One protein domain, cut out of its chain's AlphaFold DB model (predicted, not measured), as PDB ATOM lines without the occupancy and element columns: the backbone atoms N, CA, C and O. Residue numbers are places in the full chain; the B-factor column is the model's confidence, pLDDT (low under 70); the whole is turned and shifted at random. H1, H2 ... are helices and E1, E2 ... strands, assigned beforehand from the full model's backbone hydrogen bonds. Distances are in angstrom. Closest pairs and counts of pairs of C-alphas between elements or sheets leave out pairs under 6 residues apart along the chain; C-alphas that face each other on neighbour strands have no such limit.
ATOM      1  N   SER A  24      87.613 -18.869-254.468       69.19
ATOM      2  CA  SER A  24      88.841 -18.900-255.281       69.19
ATOM      3  C   SER A  24      89.656 -17.605-255.205       69.19
ATOM      4  O   SER A  24      90.877 -17.623-255.356       69.19
ATOM      5  N   ASN A  25      88.993 -16.474-254.956       83.25
ATOM      6  CA  ASN A  25      89.658 -15.178-254.921       83.25
ATOM      7  C   ASN A  25      90.369 -14.942-253.584       83.25
ATOM      8  O   ASN A  25      91.453 -14.363-253.581       83.25
ATOM      9  N   ILE A  26      89.813 -15.412-252.458       87.94
ATOM     10  CA  ILE A  26      90.379 -15.096-251.139       87.94
ATOM     11  C   ILE A  26      91.677 -15.851-250.863       87.94
ATOM     12  O   ILE A  26      92.636 -15.245-250.403       87.94
ATOM     13  N   THR A  27      91.748 -17.134-251.217       87.88
ATOM     14  CA  THR A  27      92.955 -17.952-251.023       87.88
ATOM     15  C   THR A  27      94.097 -17.521-251.943       87.88
ATOM     16  O   THR A  27      95.264 -17.691-251.601       87.88
ATOM     17  N   THR A  28      93.769 -16.911-253.085       88.94
ATOM     18  CA  THR A  28      94.750 -16.333-254.012       88.94
ATOM     19  C   THR A  28      95.324 -15.017-253.478       88.94
ATOM     20  O   THR A  28      96.534 -14.808-253.527       88.94
ATOM     21  N   ILE A  29      94.471 -14.126-252.957       89.94
ATOM     22  CA  ILE A  29      94.893 -12.827-252.401       89.94
ATOM     23  C   ILE A  29      95.603 -13.018-251.058       89.94
ATOM     24  O   ILE A  29      96.618 -12.378-250.780       89.94
ATOM     25  N   CYS A  30      95.068 -13.916-250.240       92.50
ATOM     26  CA  CYS A  30      95.507 -14.190-248.892       92.50
ATOM     27  C   CYS A  30      95.759 -15.695-248.702       92.50
ATOM     28  O   CYS A  30      94.910 -16.404-248.169       92.50
ATOM     29  N   PRO A  31      96.916 -16.223-249.116       92.31
ATOM     30  CA  PRO A  31      97.221 -17.639-248.914       92.31
ATOM     31  C   PRO A  31      97.481 -17.994-247.439       92.31
ATOM     32  O   PRO A  31      97.277 -19.139-247.047       92.31
ATOM     33  N   ASP A  32      97.904 -17.024-246.622       93.81
ATOM     34  CA  ASP A  32      98.171 -17.184-245.187       93.81
ATOM     35  C   ASP A  32      97.271 -16.240-244.382       93.81
ATOM     36  O   ASP A  32      97.501 -15.027-244.334       93.81
ATOM     37  N   THR A  33      96.239 -16.802-243.754       93.75
ATOM     38  CA  THR A  33      95.261 -16.046-242.959       93.75
ATOM     39  C   THR A  33      95.896 -15.307-241.794       93.75
ATOM     40  O   THR A  33      95.487 -14.182-241.534       93.75
ATOM     41  N   ASN A  34      96.891 -15.885-241.111       92.38
ATOM     42  CA  ASN A  34      97.525 -15.268-239.944       92.38
ATOM     43  C   ASN A  34      98.254 -13.989-240.344       92.38
ATOM     44  O   ASN A  34      98.123 -12.966-239.669       92.38
ATOM     45  N   ILE A  35      98.981 -14.035-241.465       93.88
ATOM     46  CA  ILE A  35      99.626 -12.850-242.034       93.88
ATOM     47  C   ILE A  35      98.554 -11.819-242.385       93.88
ATOM     48  O   ILE A  35      98.595 -10.695-241.890       93.88
ATOM     49  N   CYS A  36      97.555 -12.180-243.186       93.88
ATOM     50  CA  CYS A  36      96.561 -11.206-243.629       93.88
ATOM     51  C   CYS A  36      95.774 -10.584-242.479       93.88
ATOM     52  O   CYS A  36      95.612  -9.367-242.454       93.88
ATOM     53  N   PHE A  37      95.358 -11.383-241.494       91.44
ATOM     54  CA  PHE A  37      94.710 -10.895-240.283       91.44
ATOM     55  C   PHE A  37      95.603  -9.925-239.518       91.44
ATOM     56  O   PHE A  37      95.141  -8.849-239.141       91.44
ATOM     57  N   ALA A  38      96.886 -10.253-239.337       92.69
ATOM     58  CA  ALA A  38      97.814  -9.367-238.650       92.69
ATOM     59  C   ALA A  38      97.950  -8.007-239.353       92.69
ATOM     60  O   ALA A  38      97.976  -6.983-238.669       92.69
ATOM     61  N   PHE A  39      97.971  -7.991-240.689       92.94
ATOM     62  CA  PHE A  39      98.071  -6.776-241.506       92.94
ATOM     63  C   PHE A  39      96.714  -6.135-241.869       92.94
ATOM     64  O   PHE A  39      96.692  -5.130-242.577       92.94
ATOM     65  N   GLY A  40      95.585  -6.693-241.420       89.62
ATOM     66  CA  GLY A  40      94.240  -6.218-241.775       89.62
ATOM     67  C   GLY A  40      93.854  -6.404-243.254       89.62
ATOM     68  O   GLY A  40      92.908  -5.774-243.725       89.62
ATOM     69  N   ILE A  41      94.566  -7.254-243.998       90.69
ATOM     70  CA  ILE A  41      94.323  -7.546-245.418       90.69
ATOM     71  C   ILE A  41      93.140  -8.506-245.523       90.69
ATOM     72  O   ILE A  41      93.182  -9.591-244.955       90.69
ATOM     73  N   GLU A  42      92.086  -8.123-246.246       91.56
ATOM     74  CA  GLU A  42      90.900  -8.967-246.474       91.56
ATOM     75  C   GLU A  42      90.256  -9.549-245.197       91.56
ATOM     76  O   GLU A  42      89.470 -10.487-245.296       91.56
ATOM     77  N   SER A  43      90.521  -8.986-244.004       91.50
ATOM     78  CA  SER A  43      90.049  -9.554-242.725       91.50
ATOM     79  C   SER A  43      88.539  -9.827-242.747       91.50
ATOM     80  O   SER A  43      88.110 -10.943-242.475       91.50
ATOM     81  N   LYS A  44      87.727  -8.861-243.201       91.44
ATOM     82  CA  LYS A  44      86.273  -9.041-243.322       91.44
ATOM     83  C   LYS A  44      85.901 -10.228-244.216       91.44
ATOM     84  O   LYS A  44      84.989 -10.977-243.885       91.44
ATOM     85  N   SER A  45      86.583 -10.388-245.346       92.50
ATOM     86  CA  SER A  45      86.338 -11.486-246.279       92.50
ATOM     87  C   SER A  45      86.728 -12.832-245.659       92.50
ATOM     88  O   SER A  45      86.014 -13.812-245.866       92.50
ATOM     89  N   ILE A  46      87.818 -12.875-244.882       93.75
ATOM     90  CA  ILE A  46      88.293 -14.083-244.190       93.75
ATOM     91  C   ILE A  46      87.304 -14.461-243.086       93.75
ATOM     92  O   ILE A  46      86.827 -15.591-243.059       93.75
ATOM     93  N   THR A  47      86.924 -13.508-242.237       93.75
ATOM     94  CA  THR A  47      85.937 -13.704-241.169       93.75
ATOM     95  C   THR A  47      84.611 -14.222-241.731       93.75
ATOM     96  O   THR A  47      84.117 -15.248-241.278       93.75
ATOM     97  N   GLN A  48      84.098 -13.625-242.813       93.19
ATOM     98  CA  GLN A  48      82.888 -14.112-243.493       93.19
ATOM     99  C   GLN A  48      83.054 -15.512-244.099       93.19
ATOM    100  O   GLN A  48      82.102 -16.289-244.141       93.19
ATOM    101  N   TYR A  49      84.247 -15.850-244.593       94.12
ATOM    102  CA  TYR A  49      84.516 -17.178-245.142       94.12
ATOM    103  C   TYR A  49      84.403 -18.277-244.069       94.12
ATOM    104  O   TYR A  49      83.857 -19.349-244.356       94.12
ATOM    105  N   PHE A  50      84.831 -17.983-242.839       95.31
ATOM    106  CA  PHE A  50      84.704 -18.849-241.659       95.31
ATOM    107  C   PHE A  50      83.411 -18.611-240.855       95.31
ATOM    108  O   PHE A  50      83.377 -18.906-239.666       95.31
ATOM    109  N   ASP A  51      82.359 -18.079-241.488       94.12
ATOM    110  CA  ASP A  51      81.051 -17.814-240.863       94.12
ATOM    111  C   ASP A  51      81.142 -16.992-239.567       94.12
ATOM    112  O   ASP A  51      80.610 -17.345-238.520       94.12
ATOM    113  N   ASP A  52      81.917 -15.908-239.619       93.12
ATOM    114  CA  ASP A  52      82.239 -15.053-238.476       93.12
ATOM    115  C   ASP A  52      82.847 -15.814-237.278       93.12
ATOM    116  O   ASP A  52      82.794 -15.318-236.156       93.12
ATOM    117  N   PHE A  53      83.445 -16.991-237.504       95.38
ATOM    118  CA  PHE A  53      83.917 -17.927-236.473       95.38
ATOM    119  C   PHE A  53      82.802 -18.459-235.557       95.38
ATOM    120  O   PHE A  53      83.050 -18.738-234.383       95.38
ATOM    121  N   ASP A  54      81.576 -18.576-236.077       94.44
ATOM    122  CA  ASP A  54      80.419 -19.110-235.349       94.44
ATOM    123  C   ASP A  54      80.100 -20.577-235.669       94.44
ATOM    124  O   ASP A  54      79.442 -21.254-234.880       94.44
ATOM    125  N   ASP A  55      80.602 -21.081-236.796       95.31
ATOM    126  CA  ASP A  55      80.451 -22.476-237.202       95.31
ATOM    127  C   ASP A  55      81.533 -23.355-236.551       95.31
ATOM    128  O   ASP A  55      82.670 -23.449-237.027       95.31
ATOM    129  N   PHE A  56      81.182 -23.986-235.428       95.38
ATOM    130  CA  PHE A  56      82.090 -24.859-234.684       95.38
ATOM    131  C   PHE A  56      82.378 -26.199-235.378       95.38
ATOM    132  O   PHE A  56      83.356 -26.846-235.004       95.38
ATOM    133  N   ASP A  57      81.618 -26.590-236.409       95.50
ATOM    134  CA  ASP A  57      81.906 -27.802-237.195       95.50
ATOM    135  C   ASP A  57      83.197 -27.645-238.021       95.50
ATOM    136  O   ASP A  57      83.790 -28.621-238.480       95.50
ATOM    137  N   LEU A  58      83.662 -26.404-238.194       96.38
ATOM    138  CA  LEU A  58      84.936 -26.089-238.834       96.38
ATOM    139  C   LEU A  58      86.132 -26.215-237.881       96.38
ATOM    140  O   LEU A  58      87.269 -26.099-238.344       96.38
ATOM    141  N   VAL A  59      85.919 -26.390-236.573       96.56
ATOM    142  CA  VAL A  59      87.014 -26.457-235.596       96.56
ATOM    143  C   VAL A  59      87.715 -27.809-235.670       96.56
ATOM    144  O   VAL A  59      87.087 -28.861-235.613       96.56
ATOM    145  N   VAL A  60      89.042 -27.774-235.748       94.81
ATOM    146  CA  VAL A  60      89.912 -28.949-235.793       94.81
ATOM    147  C   VAL A  60      90.413 -29.286-234.389       94.81
ATOM    148  O   VAL A  60      90.835 -28.401-233.642       94.81
ATOM    149  N   GLU A  61      90.390 -30.572-234.035       90.50
ATOM    150  CA  GLU A  61      90.956 -31.061-232.778       90.50
ATOM    151  C   GLU A  61      92.504 -31.108-232.786       90.50
ATOM    152  O   GLU A  61      93.129 -31.282-233.837       90.50
ATOM    153  N   PRO A  62      93.157 -31.000-231.611       90.44
ATOM    154  CA  PRO A  62      92.573 -30.699-230.303       90.44
ATOM    155  C   PRO A  62      92.412 -29.190-230.064       90.44
ATOM    156  O   PRO A  62      93.246 -28.386-230.481       90.44
ATOM    157  N   ILE A  63      91.410 -28.804-229.266       91.69
ATOM    158  CA  ILE A  63      91.367 -27.451-228.681       91.69
ATOM    159  C   ILE A  63      92.428 -27.376-227.594       91.69
ATOM    160  O   ILE A  63      92.367 -28.122-226.614       91.69
ATOM    161  N   VAL A  64      93.374 -26.450-227.734       92.44
ATOM    162  CA  VAL A  64      94.496 -26.302-226.804       92.44
ATOM    163  C   VAL A  64      94.288 -25.085-225.919       92.44
ATOM    164  O   VAL A  64      94.030 -23.975-226.378       92.44
ATOM    165  N   LYS A  65      94.449 -25.260-224.613       91.12
ATOM    166  CA  LYS A  65      94.480 -24.136-223.682       91.12
ATOM    167  C   LYS A  65      95.803 -23.386-223.793       91.12
ATOM    168  O   LYS A  65      96.870 -23.987-223.672       91.12
ATOM    169  N   ILE A  66      95.739 -22.067-223.953       88.69
ATOM    170  CA  ILE A  66      96.933 -21.223-224.070       88.69
ATOM    171  C   ILE A  66      97.143 -20.378-222.810       88.69
ATOM    172  O   ILE A  66      96.221 -19.768-222.269       88.69
ATOM    173  N   GLY A  67      98.395 -20.330-222.351       80.81
ATOM    174  CA  GLY A  67      98.789 -19.574-221.163       80.81
ATOM    175  C   GLY A  67      98.346 -20.195-219.832       80.81
ATOM    176  O   GLY A  67      97.689 -21.234-219.763       80.81
ATOM    177  N   VAL A  68      98.753 -19.550-218.739       73.94
ATOM    178  CA  VAL A  68      98.325 -19.907-217.377       73.94
ATOM    179  C   VAL A  68      96.965 -19.260-217.105       73.94
ATOM    180  O   VAL A  68      96.655 -18.212-217.673       73.94
ATOM    181  N   HIS A  69      96.157 -19.849-216.219       69.19
ATOM    182  CA  HIS A  69      94.959 -19.183-215.705       69.19
ATOM    183  C   HIS A  69      95.295 -17.775-215.205       69.19
ATOM    184  O   HIS A  69      96.059 -17.618-214.249       69.19
ATOM    185  N   SER A  70      94.698 -16.760-215.828       76.25
ATOM    186  CA  SER A  70      94.733 -15.406-215.287       76.25
ATOM    187  C   SER A  70      93.656 -15.254-214.209       76.25
ATOM    188  O   SER A  70      92.731 -16.065-214.100       76.25
ATOM    189  N   GLN A  71      93.744 -14.190-213.410       76.06
ATOM    190  CA  GLN A  71      92.698 -13.863-212.432       76.06
ATOM    191  C   GLN A  71      91.354 -13.484-213.082       76.06
ATOM    192  O   GLN A  71      90.324 -13.518-212.398       76.06
ATOM    193  N   ASN A  72      91.375 -13.145-214.376       79.00
ATOM    194  CA  ASN A  72      90.236 -12.637-215.139       79.00
ATOM    195  C   ASN A  72      89.600 -13.707-216.036       79.00
ATOM    196  O   ASN A  72      88.386 -13.763-216.200       79.00
ATOM    197  N   GLY A  73      90.397 -14.623-216.570       90.62
ATOM    198  CA  GLY A  73      89.898 -15.613-217.509       90.62
ATOM    199  C   GLY A  73      90.925 -16.651-217.918       90.62
ATOM    200  O   GLY A  73      92.067 -16.682-217.444       90.62
ATOM    201  N   PHE A  74      90.492 -17.518-218.815       94.19
ATOM    202  CA  PHE A  74      91.326 -18.521-219.456       94.19
ATOM    203  C   PHE A  74      91.050 -18.528-220.958       94.19
ATOM    204  O   PHE A  74      89.977 -18.114-221.399       94.19
ATOM    205  N   LEU A  75      92.048 -18.953-221.726       95.38
ATOM    206  CA  LEU A  75      92.050 -18.858-223.177       95.38
ATOM    207  C   LEU A  75      92.140 -20.257-223.776       95.38
ATOM    208  O   LEU A  75      93.003 -21.048-223.385       95.38
ATOM    209  N   GLN A  76      91.269 -20.538-224.734       95.81
ATOM    210  CA  GLN A  76      91.342 -21.727-225.570       95.81
ATOM    211  C   GLN A  76      91.608 -21.301-227.003       95.81
ATOM    212  O   GLN A  76      90.943 -20.412-227.521       95.81
ATOM    213  N   GLU A  77      92.595 -21.919-227.622       95.88
ATOM    214  CA  GLU A  77      92.874 -21.775-229.037       95.88
ATOM    215  C   GLU A  77      91.988 -22.708-229.853       95.88
ATOM    216  O   GLU A  77      91.850 -23.889-229.531       95.88
ATOM    217  N   LEU A  78      91.446 -22.161-230.934       96.88
ATOM    218  CA  LEU A  78      90.616 -22.862-231.896       96.88
ATOM    219  C   LEU A  78      91.246 -22.702-233.283       96.88
ATOM    220  O   LEU A  78      91.418 -21.576-233.761       96.88
ATOM    221  N   GLU A  79      91.587 -23.822-233.918       96.88
ATOM    222  CA  GLU A  79      91.940 -23.870-235.338       96.88
ATOM    223  C   GLU A  79      90.668 -24.149-236.139       96.88
ATOM    224  O   GLU A  79      90.019 -25.162-235.921       96.88
ATOM    225  N   PHE A  80      90.319 -23.264-237.065       97.25
ATOM    226  CA  PHE A  80      89.222 -23.446-238.009       97.25
ATOM    227  C   PHE A  80      89.795 -23.888-239.352       97.25
ATOM    228  O   PHE A  80      90.739 -23.270-239.846       97.25
ATOM    229  N   ASN A  81      89.214 -24.907-239.978       96.94
ATOM    230  CA  ASN A  81      89.615 -25.391-241.294       96.94
ATOM    231  C   ASN A  81      88.402 -25.521-242.213       96.94
ATOM    232  O   ASN A  81      87.464 -26.265-241.942       96.94
ATOM    233  N   LYS A  82      88.453 -24.833-243.353       95.75
ATOM    234  CA  LYS A  82      87.424 -24.918-244.389       95.75
ATOM    235  C   LYS A  82      88.099 -25.024-245.745       95.75
ATOM    236  O   LYS A  82      88.733 -24.072-246.203       95.75
ATOM    237  N   ASN A  83      87.961 -26.176-246.400       94.00
ATOM    238  CA  ASN A  83      88.597 -26.482-247.688       94.00
ATOM    239  C   ASN A  83      90.131 -26.308-247.673       94.00
ATOM    240  O   ASN A  83      90.693 -25.691-248.575       94.00
ATOM    241  N   ASN A  84      90.807 -26.828-246.640       93.62
ATOM    242  CA  ASN A  84      92.259 -26.706-246.415       93.62
ATOM    243  C   ASN A  84      92.771 -25.275-246.192       93.62
ATOM    244  O   ASN A  84      93.980 -25.056-246.121       93.62
ATOM    245  N   TYR A  85      91.872 -24.304-246.059       94.88
ATOM    246  CA  TYR A  85      92.203 -22.953-245.647       94.88
ATOM    247  C   TYR A  85      91.977 -22.844-244.142       94.88
ATOM    248  O   TYR A  85      90.877 -23.124-243.662       94.88
ATOM    249  N   ARG A  86      93.033 -22.492-243.405       96.06
ATOM    250  CA  ARG A  86      93.056 -22.509-241.939       96.06
ATOM    251  C   ARG A  86      92.998 -21.100-241.383       96.06
ATOM    252  O   ARG A  86      93.628 -20.222-241.958       96.06
ATOM    253  N   ALA A  87      92.320 -20.892-240.267       96.44
ATOM    254  CA  ALA A  87      92.357 -19.654-239.493       96.44
ATOM    255  C   ALA A  87      92.356 -19.969-237.996       96.44
ATOM    256  O   ALA A  87      91.954 -21.053-237.586       96.44
ATOM    257  N   TYR A  88      92.806 -19.018-237.184       96.38
ATOM    258  CA  TYR A  88      92.956 -19.209-235.746       96.38
ATOM    259  C   TYR A  88      92.183 -18.142-234.981       96.38
ATOM    260  O   TYR A  88      92.232 -16.955-235.311       96.38
ATOM    261  N   ALA A  89      91.518 -18.565-233.913       97.38
ATOM    262  CA  ALA A  89      90.857 -17.676-232.973       97.38
ATOM    263  C   ALA A  89      91.086 -18.151-231.536       97.38
ATOM    264  O   ALA A  89      91.552 -19.267-231.286       97.38
ATOM    265  N   VAL A  90      90.789 -17.279-230.580       96.94
ATOM    266  CA  VAL A  90      90.825 -17.597-229.156       96.94
ATOM    267  C   VAL A  90      89.456 -17.383-228.543       96.94
ATOM    268  O   VAL A  90      88.878 -16.305-228.651       96.94
ATOM    269  N   LEU A  91      88.985 -18.393-227.819       97.50
ATOM    270  CA  LEU A  91      87.840 -18.288-226.930       97.50
ATOM    271  C   LEU A  91      88.333 -17.893-225.537       97.50
ATOM    272  O   LEU A  91      88.882 -18.710-224.789       97.50
ATOM    273  N   LYS A  92      88.147 -16.621-225.182       97.31
ATOM    274  CA  LYS A  92      88.406 -16.099-223.836       97.31
ATOM    275  C   LYS A  92      87.169 -16.312-222.982       97.31
ATOM    276  O   LYS A  92      86.113 -15.777-223.290       97.31
ATOM    277  N   SER A  93      87.303 -17.059-221.894       97.44
ATOM    278  CA  SER A  93      86.202 -17.368-220.977       97.44
ATOM    279  C   SER A  93      86.451 -16.793-219.587       97.44
ATOM    280  O   SER A  93      87.588 -16.772-219.106       97.44
ATOM    281  N   SER A  94      85.381 -16.360-218.917       96.62
ATOM    282  CA  SER A  94      85.468 -15.824-217.556       96.62
ATOM    283  C   SER A  94      85.778 -16.932-216.547       96.62
ATOM    284  O   SER A  94      85.264 -18.048-216.635       96.62
ATOM    285  N   VAL A  95      86.628 -16.647-215.553       94.25
ATOM    286  CA  VAL A  95      87.008 -17.635-214.521       94.25
ATOM    287  C   VAL A  95      86.110 -17.591-213.273       94.25
ATOM    288  O   VAL A  95      86.058 -18.565-212.509       94.25
ATOM    289  N   ARG A  96      85.414 -16.471-213.043       95.19
ATOM    290  CA  ARG A  96      84.558 -16.205-211.872       95.19
ATOM    291  C   ARG A  96      83.682 -14.980-212.124       95.19
ATOM    292  O   ARG A  96      84.059 -14.123-212.908       95.19
ATOM    293  N   SER A  97      82.582 -14.836-211.385       94.62
ATOM    294  CA  SER A  97      81.636 -13.733-211.608       94.62
ATOM    295  C   SER A  97      82.251 -12.338-211.444       94.62
ATOM    296  O   SER A  97      81.901 -11.447-212.199       94.62
ATOM    297  N   LYS A  98      83.198 -12.168-210.507       95.31
ATOM    298  CA  LYS A  98      83.899 -10.897-210.225       95.31
ATOM    299  C   LYS A  98      85.083 -10.582-211.159       95.31
ATOM    300  O   LYS A  98      85.808  -9.624-210.907       95.31
ATOM    301  N   ALA A  99      85.373 -11.428-212.149       94.94
ATOM    302  CA  ALA A  99      86.358 -11.081-213.176       94.94
ATOM    303  C   ALA A  99      85.833  -9.932-214.046       94.94
ATOM    304  O   ALA A  99      84.624  -9.720-214.069       94.94
ATOM    305  N   ASP A 100      86.716  -9.227-214.762       95.38
ATOM    306  CA  ASP A 100      86.298  -8.182-215.708       95.38
ATOM    307  C   ASP A 100      85.199  -8.730-216.648       95.38
ATOM    308  O   ASP A 100      85.296  -9.850-217.164       95.38
ATOM    309  N   ASN A 101      84.094  -7.988-216.785       97.25
ATOM    310  CA  ASN A 101      82.903  -8.510-217.450       97.25
ATOM    311  C   ASN A 101      83.120  -8.625-218.969       97.25
ATOM    312  O   ASN A 101      83.302  -7.627-219.666       97.25
ATOM    313  N   LEU A 102      83.042  -9.848-219.500       97.19
ATOM    314  CA  LEU A 102      83.316 -10.111-220.916       97.19
ATOM    315  C   LEU A 102      82.271  -9.531-221.881       97.19
ATOM    316  O   LEU A 102      82.590  -9.336-223.049       97.19
ATOM    317  N   TYR A 103      81.051  -9.220-221.428       96.31
ATOM    318  CA  TYR A 103      80.099  -8.477-222.260       96.31
ATOM    319  C   TYR A 103      80.578  -7.042-222.490       96.31
ATOM    320  O   TYR A 103      80.535  -6.558-223.619       96.31
ATOM    321  N   TYR A 104      81.100  -6.380-221.454       96.81
ATOM    322  CA  TYR A 104      81.701  -5.056-221.611       96.81
ATOM    323  C   TYR A 104      82.911  -5.096-222.543       96.81
ATOM    324  O   TYR A 104      82.983  -4.315-223.488       96.81
ATOM    325  N   GLU A 105      83.819  -6.052-222.328       97.69
ATOM    326  CA  GLU A 105      84.989  -6.235-223.194       97.69
ATOM    327  C   GLU A 105      84.586  -6.479-224.652       97.69
ATOM    328  O   GLU A 105      85.177  -5.898-225.559       97.69
ATOM    329  N   TYR A 106      83.537  -7.276-224.881       97.00
ATOM    330  CA  TYR A 106      82.968  -7.480-226.207       97.00
ATOM    331  C   TYR A 106      82.479  -6.170-226.835       97.00
ATOM    332  O   TYR A 106      82.820  -5.897-227.985       97.00
ATOM    333  N   LEU A 107      81.736  -5.332-226.102       95.69
ATOM    334  CA  LEU A 107      81.270  -4.034-226.610       95.69
ATOM    335  C   LEU A 107      82.433  -3.122-227.016       95.69
ATOM    336  O   LEU A 107      82.380  -2.496-228.078       95.69
ATOM    337  N   ILE A 108      83.489  -3.068-226.200       97.38
ATOM    338  CA  ILE A 108      84.702  -2.312-226.528       97.38
ATOM    339  C   ILE A 108      85.386  -2.898-227.767       97.38
ATOM    340  O   ILE A 108      85.714  -2.160-228.695       97.38
ATOM    341  N   GLY A 109      85.548  -4.221-227.821       97.12
ATOM    342  CA  GLY A 109      86.130  -4.922-228.963       97.12
ATOM    343  C   GLY A 109      85.389  -4.631-230.270       97.12
ATOM    344  O   GLY A 109      86.011  -4.275-231.268       97.12
ATOM    345  N   GLN A 110      84.052  -4.662-230.253       95.19
ATOM    346  CA  GLN A 110      83.230  -4.308-231.416       95.19
ATOM    347  C   GLN A 110      83.458  -2.864-231.888       95.19
ATOM    348  O   GLN A 110      83.477  -2.606-233.093       95.19
ATOM    349  N   LYS A 111      83.667  -1.911-230.969       95.44
ATOM    350  CA  LYS A 111      84.029  -0.531-231.332       95.44
ATOM    351  C   LYS A 111      85.423  -0.454-231.950       95.44
ATOM    352  O   LYS A 111      85.596   0.229-232.959       95.44
ATOM    353  N   LEU A 112      86.395  -1.165-231.385       96.62
ATOM    354  CA  LEU A 112      87.773  -1.187-231.882       96.62
ATOM    355  C   LEU A 112      87.902  -1.848-233.260       96.62
ATOM    356  O   LEU A 112      88.707  -1.385-234.070       96.62
ATOM    357  N   ASN A 113      87.062  -2.837-233.585       95.56
ATOM    358  CA  ASN A 113      87.018  -3.458-234.916       95.56
ATOM    359  C   ASN A 113      86.852  -2.427-236.049       95.56
ATOM    360  O   ASN A 113      87.403  -2.605-237.136       95.56
ATOM    361  N   LEU A 114      86.140  -1.317-235.802       94.25
ATOM    362  CA  LEU A 114      85.955  -0.237-236.784       94.25
ATOM    363  C   LEU A 114      87.285   0.408-237.213       94.25
ATOM    364  O   LEU A 114      87.389   0.932-238.326       94.25
ATOM    365  N   TYR A 115      88.297   0.341-236.346       95.81
ATOM    366  CA  TYR A 115      89.602   0.974-236.523       95.81
ATOM    367  C   TYR A 115      90.711  -0.009-236.922       95.81
ATOM    368  O   TYR A 115      91.801   0.426-237.294       95.81
ATOM    369  N   HIS A 116      90.447  -1.321-236.911       93.75
ATOM    370  CA  HIS A 116      91.458  -2.357-237.157       93.75
ATOM    371  C   HIS A 116      92.171  -2.205-238.514       93.75
ATOM    372  O   HIS A 116      93.385  -2.363-238.604       93.75
ATOM    373  N   LYS A 117      91.458  -1.788-239.569       93.81
ATOM    374  CA  LYS A 117      92.058  -1.546-240.898       93.81
ATOM    375  C   LYS A 117      92.983  -0.319-240.971       93.81
ATOM    376  O   LYS A 117      93.661  -0.130-241.979       93.81
ATOM    377  N   PHE A 118      92.967   0.541-239.954       96.44
ATOM    378  CA  PHE A 118      93.778   1.759-239.877       96.44
ATOM    379  C   PHE A 118      94.931   1.623-238.879       96.44
ATOM    380  O   PHE A 118      95.971   2.249-239.067       96.44
ATOM    381  N   ILE A 119      94.749   0.818-237.827       96.75
ATOM    382  CA  ILE A 119      95.682   0.711-236.704       96.75
ATOM    383  C   ILE A 119      96.145  -0.743-236.569       96.75
ATOM    384  O   ILE A 119      95.366  -1.594-236.130       96.75
ATOM    385  N   PRO A 120      97.424  -1.045-236.864       95.38
ATOM    386  CA  PRO A 120      97.906  -2.423-236.905       95.38
ATOM    387  C   PRO A 120      97.942  -3.063-235.522       95.38
ATOM    388  O   PRO A 120      97.946  -4.282-235.429       95.38
ATOM    389  N   SER A 121      97.981  -2.279-234.444       97.69
ATOM    390  CA  SER A 121      98.123  -2.813-233.089       97.69
ATOM    391  C   SER A 121      96.833  -3.281-232.429       97.69
ATOM    392  O   SER A 121      96.894  -3.792-231.312       97.69
ATOM    393  N   LEU A 122      95.688  -3.151-233.098       97.25
ATOM    394  CA  LEU A 122      94.415  -3.646-232.582       97.25
ATOM    395  C   LEU A 122      94.225  -5.139-232.884       97.25
ATOM    396  O   LEU A 122      94.803  -5.676-233.833       97.25
ATOM    397  N   ILE A 123      93.411  -5.781-232.049       96.56
ATOM    398  CA  ILE A 123      92.963  -7.168-232.180       96.56
ATOM    399  C   ILE A 123      91.451  -7.172-232.366       96.56
ATOM    400  O   ILE A 123      90.730  -6.473-231.653       96.56
ATOM    401  N   GLU A 124      90.974  -7.964-233.322       96.44
ATOM    402  CA  GLU A 124      89.544  -8.056-233.597       96.44
ATOM    403  C   GLU A 124      88.811  -8.923-232.567       96.44
ATOM    404  O   GLU A 124      89.323  -9.930-232.078       96.44
ATOM    405  N   THR A 125      87.580  -8.535-232.253       97.06
ATOM    406  CA  THR A 125      86.638  -9.334-231.460       97.06
ATOM    407  C   THR A 125      85.506  -9.797-232.364       97.06
ATOM    408  O   THR A 125      84.832  -8.970-232.966       97.06
ATOM    409  N   PHE A 126      85.278 -11.099-232.485       95.81
ATOM    410  CA  PHE A 126      84.323 -11.649-233.448       95.81
ATOM    411  C   PHE A 126      82.926 -11.788-232.847       95.81
ATOM    412  O   PHE A 126      82.005 -11.098-233.271       95.81
ATOM    413  N   ASN A 127      82.782 -12.618-231.813       96.06
ATOM    414  CA  ASN A 127      81.487 -13.003-231.252       96.06
ATOM    415  C   ASN A 127      81.531 -13.070-229.722       96.06
ATOM    416  O   ASN A 127      82.596 -13.087-229.101       96.06
ATOM    417  N   ILE A 128      80.348 -13.168-229.120       96.19
ATOM    418  CA  ILE A 128      80.146 -13.432-227.696       96.19
ATOM    419  C   ILE A 128      79.243 -14.651-227.509       96.19
ATOM    420  O   ILE A 128      78.238 -14.829-228.202       96.19
ATOM    421  N   TYR A 129      79.601 -15.476-226.534       96.75
ATOM    422  CA  TYR A 129      78.967 -16.743-226.229       96.75
ATOM    423  C   TYR A 129      78.597 -16.844-224.757       96.75
ATOM    424  O   TYR A 129      79.188 -16.202-223.886       96.75
ATOM    425  N   GLN A 130      77.645 -17.727-224.480       96.44
ATOM    426  CA  GLN A 130      77.257 -18.099-223.134       96.44
ATOM    427  C   GLN A 130      77.218 -19.620-222.984       96.44
ATOM    428  O   GLN A 130      76.500 -20.312-223.717       96.44
ATOM    429  N   TYR A 131      77.914 -20.132-221.971       97.38
ATOM    430  CA  TYR A 131      77.764 -21.519-221.546       97.38
ATOM    431  C   TYR A 131      76.337 -21.749-221.035       97.38
ATOM    432  O   TYR A 131      75.808 -20.984-220.220       97.38
ATOM    433  N   GLN A 132      75.689 -22.806-221.516       95.75
ATOM    434  CA  GLN A 132      74.312 -23.139-221.145       95.75
ATOM    435  C   GLN A 132      74.222 -23.803-219.772       95.75
ATOM    436  O   GLN A 132      73.181 -23.736-219.120       95.75
ATOM    437  N   ASN A 133      75.315 -24.409-219.305       94.19
ATOM    438  CA  ASN A 133      75.379 -25.037-217.997       94.19
ATOM    439  C   ASN A 133      76.784 -24.945-217.384       94.19
ATOM    440  O   ASN A 133      77.785 -24.702-218.059       94.19
ATOM    441  N   LYS A 134      76.839 -25.161-216.066       96.19
ATOM    442  CA  LYS A 134      78.073 -25.132-215.275       96.19
ATOM    443  C   LYS A 134      79.071 -26.213-215.706       96.19
ATOM    444  O   LYS A 134      80.266 -25.948-215.675       96.19
ATOM    445  N   ILE A 135      78.590 -27.389-216.114       95.62
ATOM    446  CA  ILE A 135      79.434 -28.538-216.465       95.62
ATOM    447  C   ILE A 135      80.297 -28.202-217.685       95.62
ATOM    448  O   ILE A 135      81.505 -28.374-217.618       95.62
ATOM    449  N   ALA A 136      79.716 -27.647-218.751       95.50
ATOM    450  CA  ALA A 136      80.447 -27.228-219.950       95.50
ATOM    451  C   ALA A 136      81.513 -26.164-219.642       95.50
ATOM    452  O   ALA A 136      82.642 -26.249-220.125       95.50
ATOM    453  N   TRP A 137      81.187 -25.205-218.772       96.44
ATOM    454  CA  TRP A 137      82.148 -24.201-218.313       96.44
ATOM    455  C   TRP A 137      83.294 -24.817-217.491       96.44
ATOM    456  O   TRP A 137      84.459 -24.499-217.723       96.44
ATOM    457  N   GLU A 138      82.994 -25.717-216.546       94.62
ATOM    458  CA  GLU A 138      84.021 -26.430-215.766       94.62
ATOM    459  C   GLU A 138      84.901 -27.289-216.671       94.62
ATOM    460  O   GLU A 138      86.116 -27.348-216.471       94.62
ATOM    461  N   TYR A 139      84.298 -27.888-217.698       91.12
ATOM    462  CA  TYR A 139      84.987 -28.680-218.703       91.12
ATOM    463  C   TYR A 139      86.035 -27.863-219.450       91.12
ATOM    464  O   TYR A 139      87.216 -28.209-219.458       91.12
ATOM    465  N   SER A 140      85.597 -26.745-220.023       92.31
ATOM    466  CA  SER A 140      86.443 -25.815-220.763       92.31
ATOM    467  C   SER A 140      87.546 -25.218-219.875       92.31
ATOM    468  O   SER A 140      88.698 -25.088-220.292       92.31
ATOM    469  N   LYS A 141      87.242 -24.934-218.602       92.69
ATOM    470  CA  LYS A 141      88.210 -24.379-217.648       92.69
ATOM    471  C   LYS A 141      89.307 -25.371-217.251       92.69
ATOM    472  O   LYS A 141      90.481 -24.983-217.187       92.69
ATOM    473  N   ASN A 142      88.933 -26.599-216.898       91.06
ATOM    474  CA  ASN A 142      89.822 -27.531-216.197       91.06
ATOM    475  C   ASN A 142      90.675 -28.384-217.144       91.06
ATOM    476  O   ASN A 142      91.773 -28.781-216.760       91.06
ATOM    477  N   ASN A 143      90.215 -28.628-218.372       89.19
ATOM    478  CA  ASN A 143      90.949 -29.446-219.333       89.19
ATOM    479  C   ASN A 143      91.950 -28.598-220.133       89.19
ATOM    480  O   ASN A 143      91.648 -27.486-220.567       89.19
ATOM    481  N   SER A 144      93.173 -29.107-220.301       86.31
ATOM    482  CA  SER A 144      94.224 -28.460-221.104       86.31
ATOM    483  C   SER A 144      94.102 -28.758-222.600       86.31
ATOM    484  O   SER A 144      94.540 -27.943-223.410       86.31
ATOM    485  N   MET A 145      93.507 -29.901-222.943       88.56
ATOM    486  CA  MET A 145      93.158 -30.316-224.296       88.56
ATOM    487  C   MET A 145      91.760 -30.929-224.305       88.56
ATOM    488  O   MET A 145      91.386 -31.598-223.340       88.56
ATOM    489  N   LEU A 146      91.017 -30.693-225.385       87.19
ATOM    490  CA  LEU A 146      89.718 -31.313-225.635       87.19
ATOM    491  C   LEU A 146      89.793 -32.192-226.888       87.19
ATOM    492  O   LEU A 146      90.315 -31.731-227.901       87.19
ATOM    493  N   ASN A 147      89.286 -33.423-226.799       86.62
ATOM    494  CA  ASN A 147      89.075 -34.330-227.937       86.62
ATOM    495  C   ASN A 147      87.687 -34.133-228.573       86.62
ATOM    496  O   ASN A 147      86.844 -33.443-227.996       86.62
ATOM    497  N   ASP A 148      87.425 -34.800-229.696       87.62
ATOM    498  CA  ASP A 148      86.152 -34.731-230.431       87.62
ATOM    499  C   ASP A 148      84.876 -34.785-229.562       87.62
ATOM    500  O   ASP A 148      84.058 -33.866-229.602       87.62
ATOM    501  N   TYR A 149      84.694 -35.811-228.717       88.06
ATOM    502  CA  TYR A 149      83.477 -35.942-227.890       88.06
ATOM    503  C   TYR A 149      83.317 -34.775-226.903       88.06
ATOM    504  O   TYR A 149      82.218 -34.286-226.623       88.06
ATOM    505  N   GLN A 150      84.437 -34.327-226.345       90.06
ATOM    506  CA  GLN A 150      84.477 -33.217-225.403       90.06
ATOM    507  C   GLN A 150      84.183 -31.880-226.088       90.06
ATOM    508  O   GLN A 150      83.522 -31.022-225.497       90.06
ATOM    509  N   MET A 151      84.657 -31.718-227.323       90.75
ATOM    510  CA  MET A 151      84.372 -30.570-228.179       90.75
ATOM    511  C   MET A 151      82.894 -30.526-228.561       90.75
ATOM    512  O   MET A 151      82.258 -29.493-228.363       90.75
ATOM    513  N   GLU A 152      82.314 -31.651-228.990       92.19
ATOM    514  CA  GLU A 152      80.884 -31.746-229.306       92.19
ATOM    515  C   GLU A 152      80.028 -31.348-228.092       92.19
ATOM    516  O   GLU A 152      79.129 -30.506-228.189       92.19
ATOM    517  N   PHE A 153      80.350 -31.891-226.910       93.75
ATOM    518  CA  PHE A 153      79.665 -31.521-225.673       93.75
ATOM    519  C   PHE A 153      79.809 -30.027-225.354       93.75
ATOM    520  O   PHE A 153      78.824 -29.385-224.973       93.75
ATOM    521  N   LEU A 154      81.015 -29.468-225.491       93.56
ATOM    522  CA  LEU A 154      81.281 -28.052-225.254       93.56
ATOM    523  C   LEU A 154      80.444 -27.171-226.191       93.56
ATOM    524  O   LEU A 154      79.702 -26.315-225.708       93.56
ATOM    525  N   PHE A 155      80.525 -27.400-227.500       93.94
ATOM    526  CA  PHE A 155      79.904 -26.541-228.509       93.94
ATOM    527  C   PHE A 155      78.382 -26.647-228.522       93.94
ATOM    528  O   PHE A 155      77.702 -25.626-228.602       93.94
ATOM    529  N   LYS A 156      77.820 -27.832-228.258       94.88
ATOM    530  CA  LYS A 156      76.373 -27.988-228.019       94.88
ATOM    531  C   LYS A 156      75.871 -27.148-226.838       94.88
ATOM    532  O   LYS A 156      74.693 -26.797-226.770       94.88
ATOM    533  N   ASN A 157      76.754 -26.835-225.891       96.00
ATOM    534  CA  ASN A 157      76.450 -26.060-224.694       96.00
ATOM    535  C   ASN A 157      77.038 -24.643-224.717       96.00
ATOM    536  O   ASN A 157      77.006 -23.974-223.682       96.00
ATOM    537  N   LEU A 158      77.526 -24.163-225.861       95.69
ATOM    538  CA  LEU A 158      78.058 -22.816-226.031       95.69
ATOM    539  C   LEU A 158      77.192 -22.068-227.050       95.69
ATOM    540  O   LEU A 158      77.254 -22.318-228.245       95.69
ATOM    541  N   LYS A 159      76.343 -21.156-226.569       94.69
ATOM    542  CA  LYS A 159      75.382 -20.450-227.427       94.69
ATOM    543  C   LYS A 159      75.886 -19.058-227.764       94.69
ATOM    544  O   LYS A 159      76.167 -18.290-226.843       94.69
ATOM    545  N   ASN A 160      75.916 -18.718-229.047       94.06
ATOM    546  CA  ASN A 160      76.136 -17.350-229.494       94.06
ATOM    547  C   ASN A 160      74.984 -16.442-229.010       94.06
ATOM    548  O   ASN A 160      73.803 -16.776-229.147       94.06
ATOM    549  N   ILE A 161      75.330 -15.306-228.403       91.31
ATOM    550  CA  ILE A 161      74.380 -14.314-227.878       91.31
ATOM    551  C   ILE A 161      74.617 -12.921-228.487       91.31
ATOM    552  O   ILE A 161      74.424 -11.914-227.822       91.31
ATOM    553  N   THR A 162      75.050 -12.856-229.746       79.50
ATOM    554  CA  THR A 162      75.448 -11.623-230.458       79.50
ATOM    555  C   THR A 162      74.307 -10.698-230.870       79.50
ATOM    556  O   THR A 162      74.590  -9.679-231.500       79.50
ATOM    557  N   ASP A 163      73.049 -10.993-230.525       75.75
ATOM    558  CA  ASP A 163      71.936 -10.075-230.783       75.75
ATOM    559  C   ASP A 163      72.060  -8.832-229.897       75.75
ATOM    560  O   ASP A 163      71.446  -8.713-228.843       75.75
ATOM    561  N   LEU A 164      72.925  -7.916-230.325       63.00
ATOM    562  CA  LEU A 164      73.270  -6.691-229.627       63.00
ATOM    563  C   LEU A 164      72.042  -5.827-229.358       63.00
ATOM    564  O   LEU A 164      72.065  -5.081-228.392       63.00
ATOM    565  N   ASP A 165      70.978  -5.948-230.155       59.44
ATOM    566  CA  ASP A 165      69.738  -5.197-229.967       59.44
ATOM    567  C   ASP A 165      68.835  -5.790-228.868       59.44
ATOM    568  O   ASP A 165      67.835  -5.160-228.508       59.44
ATOM    569  N   ASP A 166      69.167  -6.965-228.319       73.00
ATOM    570  CA  ASP A 166      68.446  -7.620-227.227       73.00
ATOM    571  C   ASP A 166      68.855  -7.008-225.869       73.00
ATOM    572  O   ASP A 166      69.918  -7.326-225.323       73.00
ATOM    573  N   PRO A 167      68.001  -6.179-225.233       70.19
ATOM    574  CA  PRO A 167      68.318  -5.574-223.940       70.19
ATOM    575  C   PRO A 167      68.477  -6.615-222.828       70.19
ATOM    576  O   PRO A 167      69.037  -6.316-221.772       70.19
ATOM    577  N   SER A 168      68.004  -7.849-223.048       80.88
ATOM    578  CA  SER A 168      68.239  -8.945-222.118       80.88
ATOM    579  C   SER A 168      69.702  -9.392-222.088       80.88
ATOM    580  O   SER A 168      70.073 -10.091-221.151       80.88
ATOM    581  N   LEU A 169      70.559  -8.981-223.034       86.50
ATOM    582  CA  LEU A 169      71.993  -9.275-222.971       86.50
ATOM    583  C   LEU A 169      72.673  -8.628-221.770       86.50
ATOM    584  O   LEU A 169      73.461  -9.297-221.104       86.50
ATOM    585  N   ILE A 170      72.339  -7.376-221.438       91.56
ATOM    586  CA  ILE A 170      72.884  -6.722-220.239       91.56
ATOM    587  C   ILE A 170      72.438  -7.498-218.998       91.56
ATOM    588  O   ILE A 170      73.269  -7.848-218.163       91.56
ATOM    589  N   LEU A 171      71.158  -7.867-218.918       92.31
ATOM    590  CA  LEU A 171      70.643  -8.671-217.809       92.31
ATOM    591  C   LEU A 171      71.354 -10.036-217.712       92.31
ATOM    592  O   LEU A 171      71.865 -10.391-216.652       92.31
ATOM    593  N   LYS A 172      71.491 -10.763-218.831       92.94
ATOM    594  CA  LYS A 172      72.245 -12.028-218.911       92.94
ATOM    595  C   LYS A 172      73.696 -11.841-218.478       92.94
ATOM    596  O   LYS A 172      74.239 -12.692-217.776       92.94
ATOM    597  N   SER A 173      74.323 -10.728-218.855       95.00
ATOM    598  CA  SER A 173      75.702 -10.425-218.470       95.00
ATOM    599  C   SER A 173      75.870 -10.199-216.971       95.00
ATOM    600  O   SER A 173      76.975 -10.376-216.467       95.00
ATOM    601  N   CYS A 174      74.795  -9.852-216.263       95.06
ATOM    602  CA  CYS A 174      74.781  -9.718-214.814       95.06
ATOM    603  C   CYS A 174      74.464 -11.050-214.132       95.06
ATOM    604  O   CYS A 174      75.214 -11.493-213.269       95.06
ATOM    605  N   GLU A 175      73.429 -11.762-214.575       94.81
ATOM    606  CA  GLU A 175      73.035 -13.047-213.980       94.81
ATOM    607  C   GLU A 175      74.046 -14.174-214.244       94.81
ATOM    608  O   GLU A 175      74.172 -15.122-213.464       94.81
ATOM    609  N   ARG A 176      74.757 -14.105-215.376       95.75
ATOM    610  CA  ARG A 176      75.591 -15.193-215.901       95.75
ATOM    611  C   ARG A 176      76.995 -14.736-216.293       95.75
ATOM    612  O   ARG A 176      77.622 -15.398-217.115       95.75
ATOM    613  N   SER A 177      77.528 -13.675-215.677       96.25
ATOM    614  CA  SER A 177      78.853 -13.107-216.009       96.25
ATOM    615  C   SER A 177      79.986 -14.146-216.045       96.25
ATOM    616  O   SER A 177      80.838 -14.133-216.932       96.25
ATOM    617  N   LYS A 178      79.963 -15.109-215.114       96.62
ATOM    618  CA  LYS A 178      80.914 -16.232-215.043       96.62
ATOM    619  C   LYS A 178      80.873 -17.147-216.273       96.62
ATOM    620  O   LYS A 178      81.876 -17.768-216.603       96.62
ATOM    621  N   TYR A 179      79.712 -17.266-216.907       97.31
ATOM    622  CA  TYR A 179      79.439 -18.178-218.017       97.31
ATOM    623  C   TYR A 179      79.516 -17.484-219.377       97.31
ATOM    624  O   TYR A 179      79.023 -18.033-220.358       97.31
ATOM    625  N   LEU A 180      80.109 -16.296-219.446       97.31
ATOM    626  CA  LEU A 180      80.387 -15.631-220.708       97.31
ATOM    627  C   LEU A 180      81.730 -16.083-221.284       97.31
ATOM    628  O   LEU A 180      82.675 -16.395-220.547       97.31
ATOM    629  N   ALA A 181      81.804 -16.064-222.608       97.75
ATOM    630  CA  ALA A 181      83.035 -16.170-223.368       97.75
ATOM    631  C   ALA A 181      82.993 -15.240-224.582       97.75
ATOM    632  O   ALA A 181      81.920 -14.966-225.109       97.75
ATOM    633  N   ILE A 182      84.145 -14.766-225.041       97.69
ATOM    634  CA  ILE A 182      84.273 -13.968-226.264       97.69
ATOM    635  C   ILE A 182      85.246 -14.648-227.213       97.69
ATOM    636  O   ILE A 182      86.261 -15.198-226.781       97.69
ATOM    637  N   MET A 183      84.924 -14.616-228.501       97.94
ATOM    638  CA  MET A 183      85.821 -15.053-229.559       97.94
ATOM    639  C   MET A 183      86.609 -13.850-230.053       97.94
ATOM    640  O   MET A 183      86.025 -12.855-230.483       97.94
ATOM    641  N   ILE A 184      87.927 -13.945-229.985       97.31
ATOM    642  CA  ILE A 184      88.859 -12.888-230.371       97.31
ATOM    643  C   ILE A 184      89.874 -13.428-231.374       97.31
ATOM    644  O   ILE A 184      90.190 -14.619-231.395       97.31
ATOM    645  N   GLN A 185      90.396 -12.539-232.205       96.62
ATOM    646  CA  GLN A 185      91.445 -12.846-233.161       96.62
ATOM    647  C   GLN A 185      92.690 -13.379-232.442       96.62
ATOM    648  O   GLN A 185      93.169 -12.805-231.461       96.62
ATOM    649  N   LEU A 186      93.237 -14.473-232.968       95.56
ATOM    650  CA  LEU A 186      94.501 -15.043-232.528       95.56
ATOM    651  C   LEU A 186      95.553 -14.815-233.606       95.56
ATOM    652  O   LEU A 186      95.365 -15.179-234.759       95.56
TER     653      LEU A 186
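This is residues 24 to 186 of the 418 residues of an uncharacterized protein of viral metagenome (UniProt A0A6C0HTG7). A six-stranded antiparallel sheet, strongly twisted and curled like part of a barrel, forms the core, with H4 packed on one face and H5 and H6 on the other. Near the end of the sheet where E2 turns into E3 sits a small group of three short helices, H1, H2 and H3, with H1 farthest out, while H7 is at the other end, close to the start of H4. The printed part has 163 residues, with seven named helices and six named strands in the order H1 H2 H3 E1 E2 E3 H4 E4 H5 H6 E5 H7 E6, and the sheet order is E1 E2 E3 E6 E4 E5. The class is mixed, helices and strands, and the whole is compact, with a radius of gyration of the C-alphas of 15.5 A and spans of 44 by 34 by 29 A.

The longest strands are E2, residues 73 to 82 and 28.6 A, and E3, residues 85 to 94 and 29.8 A; C-alpha 85 is at (92.203, -22.953, -245.647). E1, residues 59 to 66, measures 16.1 A and bends by 77 degrees at residue 62. E4 is residues 125 to 131, 18.0 A; E5 is residues 158 to 160; E6 is residues 180 to 185, 16.9 A, and ends with C-alpha 185 at (91.445, -12.846, -233.161). The longest helix is H4, residues 102 to 113, 15.9 A. H5 is residues 134 to 142, H6 residues 148 to 156 and H7 residues 168 to 175. H1, residues 24 to 29, begins with C-alpha 24 at (88.841, -18.900, -255.281); H2 is residues 33 to 39 and H3 residues 43 to 49.

E1, E2 and E3 form a meander, each strand the antiparallel neighbour of the one before, with N 60 and O 79 at 2.8 A and N 78 and O 89 at 2.9 A. E6 pairs with E3 through N 92 and O 182, 2.9 A, and with E4 through N 126 and O 183, 2.8 A. E5, an edge strand like E1, pairs with E4 through N 130 and O 159, 2.8 A. E3, H4, E4 and E5, H7, E6 are split strand-helix-strand units, two strands running the same way with another strand between them; both crossovers are right-handed. The sheet has three layers with its helices: H5 and H6 on one face, H4 on the other. H4 lies over E6 and E4 at a height over the sheet of 8.6 A and runs along the strands; the closest C-alphas of H4 and E4, Gly 109 and Thr 125, are 5.1 A apart. H5 runs across the strands, at 72 degrees to E3 on the local plane. H5 and H6 touch at a steep tilt of 48 degrees, with C-alphas 136 and 154 closest at 5.4 A. H2 is on the same face as H4, over none of the strands; H3 only grazes the sheet with residues 46 to 49. H2 and H3, a helical hairpin, only just touch, with 3 pairs of C-alphas within 8 A. H1 is not on the sheet, and H1 and H3 are close but not clearly touching, with C-alphas 26 and 45 closest at 7.3 A. H7 is only just not on the sheet, with 4 pairs of C-alphas within 10 A; H7 and H4 are close but not clearly touching, with C-alphas 173 and 103 closest at 6.1 A. Every O i to N i+4 pair is within hydrogen-bond range in H2, H3, H4, H5, H6 and H7; in H1 it is 1 of 2.

The two C-alphas farthest apart, Ser 24 and Lys 98, are 46.0 A apart. The printed part has no cut. The link from H4 to E4, 11 residues, is long. The mean pLDDT of the printed part is 92.4, with residues 24, 69 and 164 to 165 under 70.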